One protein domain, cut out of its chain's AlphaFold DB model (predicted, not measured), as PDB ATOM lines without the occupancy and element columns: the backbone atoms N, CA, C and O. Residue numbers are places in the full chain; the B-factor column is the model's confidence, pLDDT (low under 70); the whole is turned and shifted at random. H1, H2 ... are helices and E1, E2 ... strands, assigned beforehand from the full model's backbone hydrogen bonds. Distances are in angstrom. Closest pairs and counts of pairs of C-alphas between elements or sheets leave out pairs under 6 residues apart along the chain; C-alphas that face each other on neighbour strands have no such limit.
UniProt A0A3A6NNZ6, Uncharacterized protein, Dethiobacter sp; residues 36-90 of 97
ATOM      1  N   SER A  36     -15.108 -34.720  36.028       92.06
ATOM      2  CA  SER A  36     -14.195 -33.905  36.837       92.06
ATOM      3  C   SER A  36     -14.475 -32.408  36.713       92.06
ATOM      4  O   SER A  36     -14.275 -31.691  37.683       92.06
ATOM      5  N   VAL A  37     -14.978 -31.942  35.565       92.06
ATOM      6  CA  VAL A  37     -15.283 -30.521  35.329       92.06
ATOM      7  C   VAL A  37     -16.419 -30.029  36.238       92.06
ATOM      8  O   VAL A  37     -16.187 -29.113  37.028       92.06
ATOM      9  N   PRO A  38     -17.627 -30.638  36.226       90.62
ATOM     10  CA  PRO A  38     -18.684 -30.239  37.150       90.62
ATOM     11  C   PRO A  38     -18.325 -30.530  38.611       90.62
ATOM     12  O   PRO A  38     -18.751 -29.786  39.487       90.62
ATOM     13  N   LEU A  39     -17.529 -31.571  38.889       92.56
ATOM     14  CA  LEU A  39     -17.085 -31.871  40.251       92.56
ATOM     15  C   LEU A  39     -16.171 -30.777  40.812       92.56
ATOM     16  O   LEU A  39     -16.359 -30.366  41.950       92.56
ATOM     17  N   ALA A  40     -15.212 -30.292  40.020       92.19
ATOM     18  CA  ALA A  40     -14.311 -29.218  40.430       92.19
ATOM     19  C   ALA A  40     -15.071 -27.919  40.733       92.19
ATOM     20  O   ALA A  40     -14.680 -27.175  41.628       92.19
ATOM     21  N   HIS A  41     -16.167 -27.664  40.013       89.75
ATOM     22  CA  HIS A  41     -16.979 -26.474  40.237       89.75
ATOM     23  C   HIS A  41     -17.953 -26.607  41.421       89.75
ATOM     24  O   HIS A  41     -18.029 -25.707  42.252       89.75
ATOM     25  N   LEU A  42     -18.707 -27.707  41.501       89.38
ATOM     26  CA  LEU A  42     -19.741 -27.903  42.527       89.38
ATOM     27  C   LEU A  42     -19.157 -28.359  43.872       89.38
ATOM     28  O   LEU A  42     -19.692 -28.033  44.931       89.38
ATOM     29  N   GLY A  43     -18.063 -29.117  43.837       90.62
ATOM     30  CA  GLY A  43     -17.454 -29.739  45.006       90.62
ATOM     31  C   GLY A  43     -18.208 -30.973  45.516       90.62
ATOM     32  O   GLY A  43     -19.337 -31.276  45.128       90.62
ATOM     33  N   HIS A  44     -17.567 -31.699  46.435       91.75
ATOM     34  CA  HIS A  44     -18.092 -32.949  47.007       91.75
ATOM     35  C   HIS A  44     -19.248 -32.760  47.998       91.75
ATOM     36  O   HIS A  44     -19.927 -33.722  48.347       91.75
ATOM     37  N   LEU A  45     -19.467 -31.529  48.457       90.94
ATOM     38  CA  LEU A  45     -20.493 -31.190  49.444       90.94
ATOM     39  C   LEU A  45     -21.729 -30.536  48.815       90.94
ATOM     40  O   LEU A  45     -22.622 -30.102  49.546       90.94
ATOM     41  N   ALA A  46     -21.795 -30.455  47.482       90.56
ATOM     42  CA  ALA A  46     -22.945 -29.891  46.792       90.56
ATOM     43  C   ALA A  46     -24.226 -30.675  47.103       90.56
ATOM     44  O   ALA A  46     -24.231 -31.906  47.188       90.56
ATOM     45  N   LYS A  47     -25.329 -29.937  47.254       92.06
ATOM     46  CA  LYS A  47     -26.656 -30.491  47.519       92.06
ATOM     47  C   LYS A  47     -27.684 -29.899  46.568       92.06
ATOM     48  O   LYS A  47     -27.633 -28.706  46.281       92.06
ATOM     49  N   GLY A  48     -28.631 -30.721  46.125       90.62
ATOM     50  CA  GLY A  48     -29.779 -30.272  45.336       90.62
ATOM     51  C   GLY A  48     -30.066 -31.138  44.116       90.62
ATOM     52  O   GLY A  48     -29.594 -32.269  44.006       90.62
ATOM     53  N   VAL A  49     -30.863 -30.591  43.196       90.62
ATOM     54  CA  VAL A  49     -31.269 -31.269  41.961       90.62
ATOM     55  C   VAL A  49     -30.494 -30.702  40.779       90.62
ATOM     56  O   VAL A  49     -30.554 -29.506  40.503       90.62
ATOM     57  N   LEU A  50     -29.787 -31.571  40.063       90.19
ATOM     58  CA  LEU A  50     -29.106 -31.244  38.819       90.19
ATOM     59  C   LEU A  50     -29.981 -31.656  37.635       90.19
ATOM     60  O   LEU A  50     -30.112 -32.845  37.340       90.19
ATOM     61  N   THR A  51     -30.539 -30.674  36.933       90.56
ATOM     62  CA  THR A  51     -31.249 -30.917  35.675       90.56
ATOM     63  C   THR A  51     -30.248 -30.992  34.526       90.56
ATOM     64  O   THR A  51     -29.664 -29.978  34.153       90.56
ATOM     65  N   ALA A  52     -30.038 -32.181  33.963       88.50
ATOM     66  CA  ALA A  52     -29.027 -32.416  32.930       88.50
ATOM     67  C   ALA A  52     -29.517 -33.380  31.839       88.50
ATOM     68  O   ALA A  52     -30.558 -34.026  31.974       88.50
ATOM     69  N   ASP A  53     -28.779 -33.472  30.732       84.94
ATOM     70  CA  ASP A  53     -29.023 -34.486  29.704       84.94
ATOM     71  C   ASP A  53     -28.677 -35.910  30.213       84.94
ATOM     72  O   ASP A  53     -28.293 -36.121  31.367       84.94
ATOM     73  N   ARG A  54     -28.822 -36.931  29.357       84.00
ATOM     74  CA  ARG A  54     -28.519 -38.330  29.729       84.00
ATOM     75  C   ARG A  54     -27.030 -38.681  29.691       84.00
ATOM     76  O   ARG A  54     -26.686 -39.867  29.708       84.00
ATOM     77  N   TYR A  55     -26.134 -37.707  29.605       87.75
ATOM     78  CA  TYR A  55     -24.724 -38.004  29.443       87.75
ATOM     79  C   TYR A  55     -24.114 -38.671  30.680       87.75
ATOM     80  O   TYR A  55     -24.361 -38.288  31.825       87.75
ATOM     81  N   GLY A  56     -23.267 -39.677  30.436       87.12
ATOM     82  CA  GLY A  56     -22.709 -40.535  31.482       87.12
ATOM     83  C   GLY A  56     -21.901 -39.792  32.551       87.12
ATOM     84  O   GLY A  56     -21.872 -40.234  33.700       87.12
ATOM     85  N   ALA A  57     -21.307 -38.638  32.221       88.81
ATOM     86  CA  ALA A  57     -20.543 -37.849  33.188       88.81
ATOM     87  C   ALA A  57     -21.387 -37.404  34.394       88.81
ATOM     88  O   ALA A  57     -20.877 -37.394  35.513       88.81
ATOM     89  N   TYR A  58     -22.675 -37.104  34.202       90.56
ATOM     90  CA  TYR A  58     -23.547 -36.666  35.294       90.56
ATOM     91  C   TYR A  58     -23.935 -37.811  36.233       90.56
ATOM     92  O   TYR A  58     -24.002 -37.618  37.442       90.56
ATOM     93  N   LYS A  59     -24.106 -39.029  35.705       90.25
ATOM     94  CA  LYS A  59     -24.308 -40.222  36.545       90.25
ATOM     95  C   LYS A  59     -23.086 -40.487  37.421       90.25
ATOM     96  O   LYS A  59     -23.225 -40.719  38.619       90.25
ATOM     97  N   LYS A  60     -21.886 -40.398  36.834       92.62
ATOM     98  CA  LYS A  60     -20.630 -40.537  37.583       92.62
ATOM     99  C   LYS A  60     -20.488 -39.444  38.645       92.62
ATOM    100  O   LYS A  60     -20.080 -39.742  39.759       92.62
ATOM    101  N   LEU A  61     -20.863 -38.204  38.325       92.06
ATOM    102  CA  LEU A  61     -20.857 -37.086  39.270       92.06
ATOM    103  C   LEU A  61     -21.746 -37.353  40.492       92.06
ATOM    104  O   LEU A  61     -21.268 -37.237  41.613       92.06
ATOM    105  N   VAL A  62     -23.003 -37.752  40.284       92.06
ATOM    106  CA  VAL A  62     -23.945 -38.063  41.379       92.06
ATOM    107  C   VAL A  62     -23.435 -39.205  42.255       92.06
ATOM    108  O   VAL A  62     -23.551 -39.147  43.473       92.06
ATOM    109  N   SER A  63     -22.787 -40.211  41.661       92.00
ATOM    110  CA  SER A  63     -22.148 -41.282  42.434       92.00
ATOM    111  C   SER A  63     -21.013 -40.789  43.341       92.00
ATOM    112  O   SER A  63     -20.719 -41.447  44.333       92.00
ATOM    113  N   MET A  64     -20.354 -39.675  43.002       92.44
ATOM    114  CA  MET A  64     -19.276 -39.075  43.803       92.44
ATOM    115  C   MET A  64     -19.784 -38.004  44.783       92.44
ATOM    116  O   MET A  64     -19.045 -37.607  45.684       92.44
ATOM    117  N   VAL A  65     -21.016 -37.516  44.598       93.44
ATOM    118  CA  VAL A  65     -21.618 -36.422  45.370       93.44
ATOM    119  C   VAL A  65     -23.013 -36.857  45.836       93.44
ATOM    120  O   VAL A  65     -24.003 -36.569  45.161       93.44
ATOM    121  N   PRO A  66     -23.127 -37.534  46.995       90.62
ATOM    122  CA  PRO A  66     -24.386 -38.133  47.448       90.62
ATOM    123  C   PRO A  66     -25.483 -37.105  47.767       90.62
ATOM    124  O   PRO A  66     -26.658 -37.450  47.812       90.62
ATOM    125  N   GLY A  67     -25.121 -35.833  47.973       91.00
ATOM    126  CA  GLY A  67     -26.079 -34.740  48.153       91.00
ATOM    127  C   GLY A  67     -26.780 -34.295  46.863       91.00
ATOM    128  O   GLY A  67     -27.741 -33.523  46.926       91.00
ATOM    129  N   LEU A  68     -26.311 -34.754  45.702       92.88
ATOM    130  CA  LEU A  68     -26.838 -34.374  44.401       92.88
ATOM    131  C   LEU A  68     -27.824 -35.427  43.891       92.88
ATOM    132  O   LEU A  68     -27.534 -36.618  43.892       92.88
ATOM    133  N   THR A  69     -28.970 -34.996  43.377       92.38
ATOM    134  CA  THR A  69     -29.910 -35.863  42.653       92.38
ATOM    135  C   THR A  69     -30.013 -35.396  41.210       92.38
ATOM    136  O   THR A  69     -30.129 -34.201  40.958       92.38
ATOM    137  N   ILE A  70     -29.974 -36.310  40.240       91.94
ATOM    138  CA  ILE A  70     -30.116 -35.952  38.823       91.94
ATOM    139  C   ILE A  70     -31.577 -35.990  38.381       91.94
ATOM    140  O   ILE A  70     -32.279 -36.978  38.593       91.94
ATOM    141  N   ALA A  71     -32.013 -34.929  37.710       90.94
ATOM    142  CA  ALA A  71     -33.257 -34.885  36.956       90.94
ATOM    143  C   ALA A  71     -32.922 -34.831  35.461       90.94
ATOM    144  O   ALA A  71     -32.214 -33.939  34.997       90.94
ATOM    145  N   PHE A  72     -33.418 -35.786  34.677       87.62
ATOM    146  CA  PHE A  72     -33.146 -35.781  33.242       87.62
ATOM    147  C   PHE A  72     -34.009 -34.743  32.519       87.62
ATOM    148  O   PHE A  72     -35.240 -34.783  32.584       87.62
ATOM    149  N   CYS A  73     -33.358 -33.837  31.790       82.00
ATOM    150  CA  CYS A  73     -34.025 -32.853  30.950       82.00
ATOM    151  C   CYS A  73     -34.748 -33.554  29.790       82.00
ATOM    152  O   CYS A  73     -34.131 -34.244  28.975       82.00
ATOM    153  N   ARG A  74     -36.071 -33.370  29.707       68.38
ATOM    154  CA  ARG A  74     -36.918 -33.958  28.655       68.38
ATOM    155  C   ARG A  74     -36.834 -33.226  27.315       68.38
ATOM    156  O   ARG A  74     -37.113 -33.842  26.295       68.38
ATOM    157  N   VAL A  75     -36.417 -31.957  27.296       65.56
ATOM    158  CA  VAL A  75     -36.413 -31.125  26.075       65.56
ATOM    159  C   VAL A  75     -35.493 -31.697  24.994       65.56
ATOM    160  O   VAL A  75     -35.855 -31.692  23.826       65.56
ATOM    161  N   PHE A  76     -34.355 -32.286  25.373       57.94
ATOM    162  CA  PHE A  76     -33.449 -32.935  24.414       57.94
ATOM    163  C   PHE A  76     -34.010 -34.248  23.834       57.94
ATOM    164  O   PHE A  76     -33.571 -34.712  22.789       57.94
ATOM    165  N   LEU A  77     -34.980 -34.870  24.509       52.84
ATOM    166  CA  LEU A  77     -35.536 -36.171  24.126       52.84
ATOM    167  C   LEU A  77     -36.847 -36.071  23.371       52.84
ATOM    168  O   LEU A  77     -37.190 -37.010  22.666       52.84
ATOM    169  N   TYR A  78     -37.573 -34.969  23.520       59.41
ATOM    170  CA  TYR A  78     -38.880 -34.809  22.900       59.41
ATOM    171  C   TYR A  78     -38.838 -34.900  21.361       59.41
ATOM    172  O   TYR A  78     -39.671 -35.623  20.820       59.41
ATOM    173  N   PRO A  79     -37.860 -34.292  20.647       60.12
ATOM    174  CA  PRO A  79     -37.731 -34.469  19.199       60.12
ATOM    175  C   PRO A  79     -37.405 -35.921  18.836       60.12
ATOM    176  O   PRO A  79     -38.139 -36.543  18.087       60.12
ATOM    177  N   LEU A  80     -36.395 -36.520  19.479       56.97
ATOM    178  CA  LEU A  80     -35.949 -37.885  19.171       56.97
ATOM    179  C   LEU A  80     -37.017 -38.949  19.481       56.97
ATOM    180  O   LEU A  80     -37.127 -39.947  18.781       56.97
ATOM    181  N   GLN A  81     -37.800 -38.761  20.549       60.53
ATOM    182  CA  GLN A  81     -38.914 -39.649  20.894       60.53
ATOM    183  C   GLN A  81     -40.085 -39.490  19.933       60.53
ATOM    184  O   GLN A  81     -40.756 -40.478  19.647       60.53
ATOM    185  N   LYS A  82     -40.335 -38.271  19.451       61.22
ATOM    186  CA  LYS A  82     -41.342 -38.012  18.428       61.22
ATOM    187  C   LYS A  82     -40.931 -38.657  17.105       61.22
ATOM    188  O   LYS A  82     -41.703 -39.450  16.586       61.22
ATOM    189  N   ASP A  83     -39.697 -38.436  16.659       62.69
ATOM    190  CA  ASP A  83     -39.153 -39.015  15.425       62.69
ATOM    191  C   ASP A  83     -39.131 -40.549  15.494       62.69
ATOM    192  O   ASP A  83     -39.565 -41.230  14.571       62.69
ATOM    193  N   PHE A  84     -38.695 -41.122  16.621       63.47
ATOM    194  CA  PHE A  84     -38.697 -42.574  16.806       63.47
ATOM    195  C   PHE A  84     -40.117 -43.147  16.850       63.47
ATOM    196  O   PHE A  84     -40.372 -44.211  16.296       63.47
ATOM    197  N   ARG A  85     -41.067 -42.438  17.473       62.38
ATOM    198  CA  ARG A  85     -42.479 -42.831  17.470       62.38
ATOM    199  C   ARG A  85     -43.079 -42.753  16.066       62.38
ATOM    200  O   ARG A  85     -43.851 -43.630  15.715       62.38
ATOM    201  N   GLU A  86     -42.734 -41.745  15.275       69.62
ATOM    202  CA  GLU A  86     -43.185 -41.615  13.886       69.62
ATOM    203  C   GLU A  86     -42.603 -42.718  12.992       69.62
ATOM    204  O   GLU A  86     -43.335 -43.306  12.202       69.62
ATOM    205  N   LEU A  87     -41.328 -43.076  13.174       68.94
ATOM    206  CA  LEU A  87     -40.687 -44.185  12.460       68.94
ATOM    207  C   LEU A  87     -41.284 -45.553  12.814       68.94
ATOM    208  O   LEU A  87     -41.396 -46.404  11.943       68.94
ATOM    209  N   LEU A  88     -41.688 -45.762  14.070       69.88
ATOM    210  CA  LEU A  88     -42.351 -46.996  14.510       69.88
ATOM    211  C   LEU A  88     -43.815 -47.105  14.066       69.88
ATOM    212  O   LEU A  88     -44.370 -48.195  14.098       69.88
ATOM    213  N   LEU A  89     -44.447 -45.985  13.708       73.06
ATOM    214  CA  LEU A  89     -45.826 -45.942  13.213       73.06
ATOM    215  C   LEU A  89     -45.902 -45.968  11.682       73.06
ATOM    216  O   LEU A  89     -46.998 -45.999  11.126       73.06
ATOM    217  N   LYS A  90     -44.753 -45.928  10.998       70.62
ATOM    218  CA  LYS A  90     -44.682 -46.111   9.555       70.62
ATOM    219  C   LYS A  90     -44.725 -47.613   9.278       70.62
ATOM    220  O   LYS A  90     -43.704 -48.290   9.369       70.62
TER     221      LYS A  90
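AT A GLANCE: This is residues 36 to 90 of the 97 residues of an uncharacterized protein of Dethiobacter sp (UniProt A0A3A6NNZ6). A small compact body holds the parallel two-stranded sheet E1, E2, with H2 packed on it mainly at E2 and H1 on H2; residues 78 to 90, with H3, stick out as an arm. The 55 printed residues run H1, E1, H2, E2, H3, class mixed. The whole is only just loose, close to extended: radius of gyration of the C-alphas 14.9 A, spans 49 by 18 by 15 A.

HOW THE PARTS SIT: E1, residues 48 to 52, and E2, residues 68 to 72, are parallel neighbours; N 50 and O 69 are 2.8 A apart, within hydrogen-bond range. With H2, residues 56 to 64, between them they form a strand-helix-strand unit, its crossover right-handed. The closest C-alphas of H2 and E2, Val 62 and Leu 68, are 5.6 A apart. H1, residues 36 to 42, only just touches H2, with 3 pairs of C-alphas within 8 A, the closest Leu 39 and Leu 61 at 6.5 A. H3, residues 78 to 88, stands free. Every O i to N i+4 pair is within hydrogen-bond range in H1, H2 and H3.

IN THESE COORDINATES: From first to last C-alpha H3 measures 15.2 A, H2 and E2 12.9 A, E1 12.6 A, H1 10.0 A. H1 begins at C-alpha 36 (-14.195, -33.905, 36.837); H3 ends at C-alpha 88 (-42.351, -46.996, 14.510).

THE WHOLE: The farthest C-alphas, Leu 45 and Lys 90, are 49.0 A apart. The printed part has no cut and no long link; pLDDT is under 70 at residues 74 to 88.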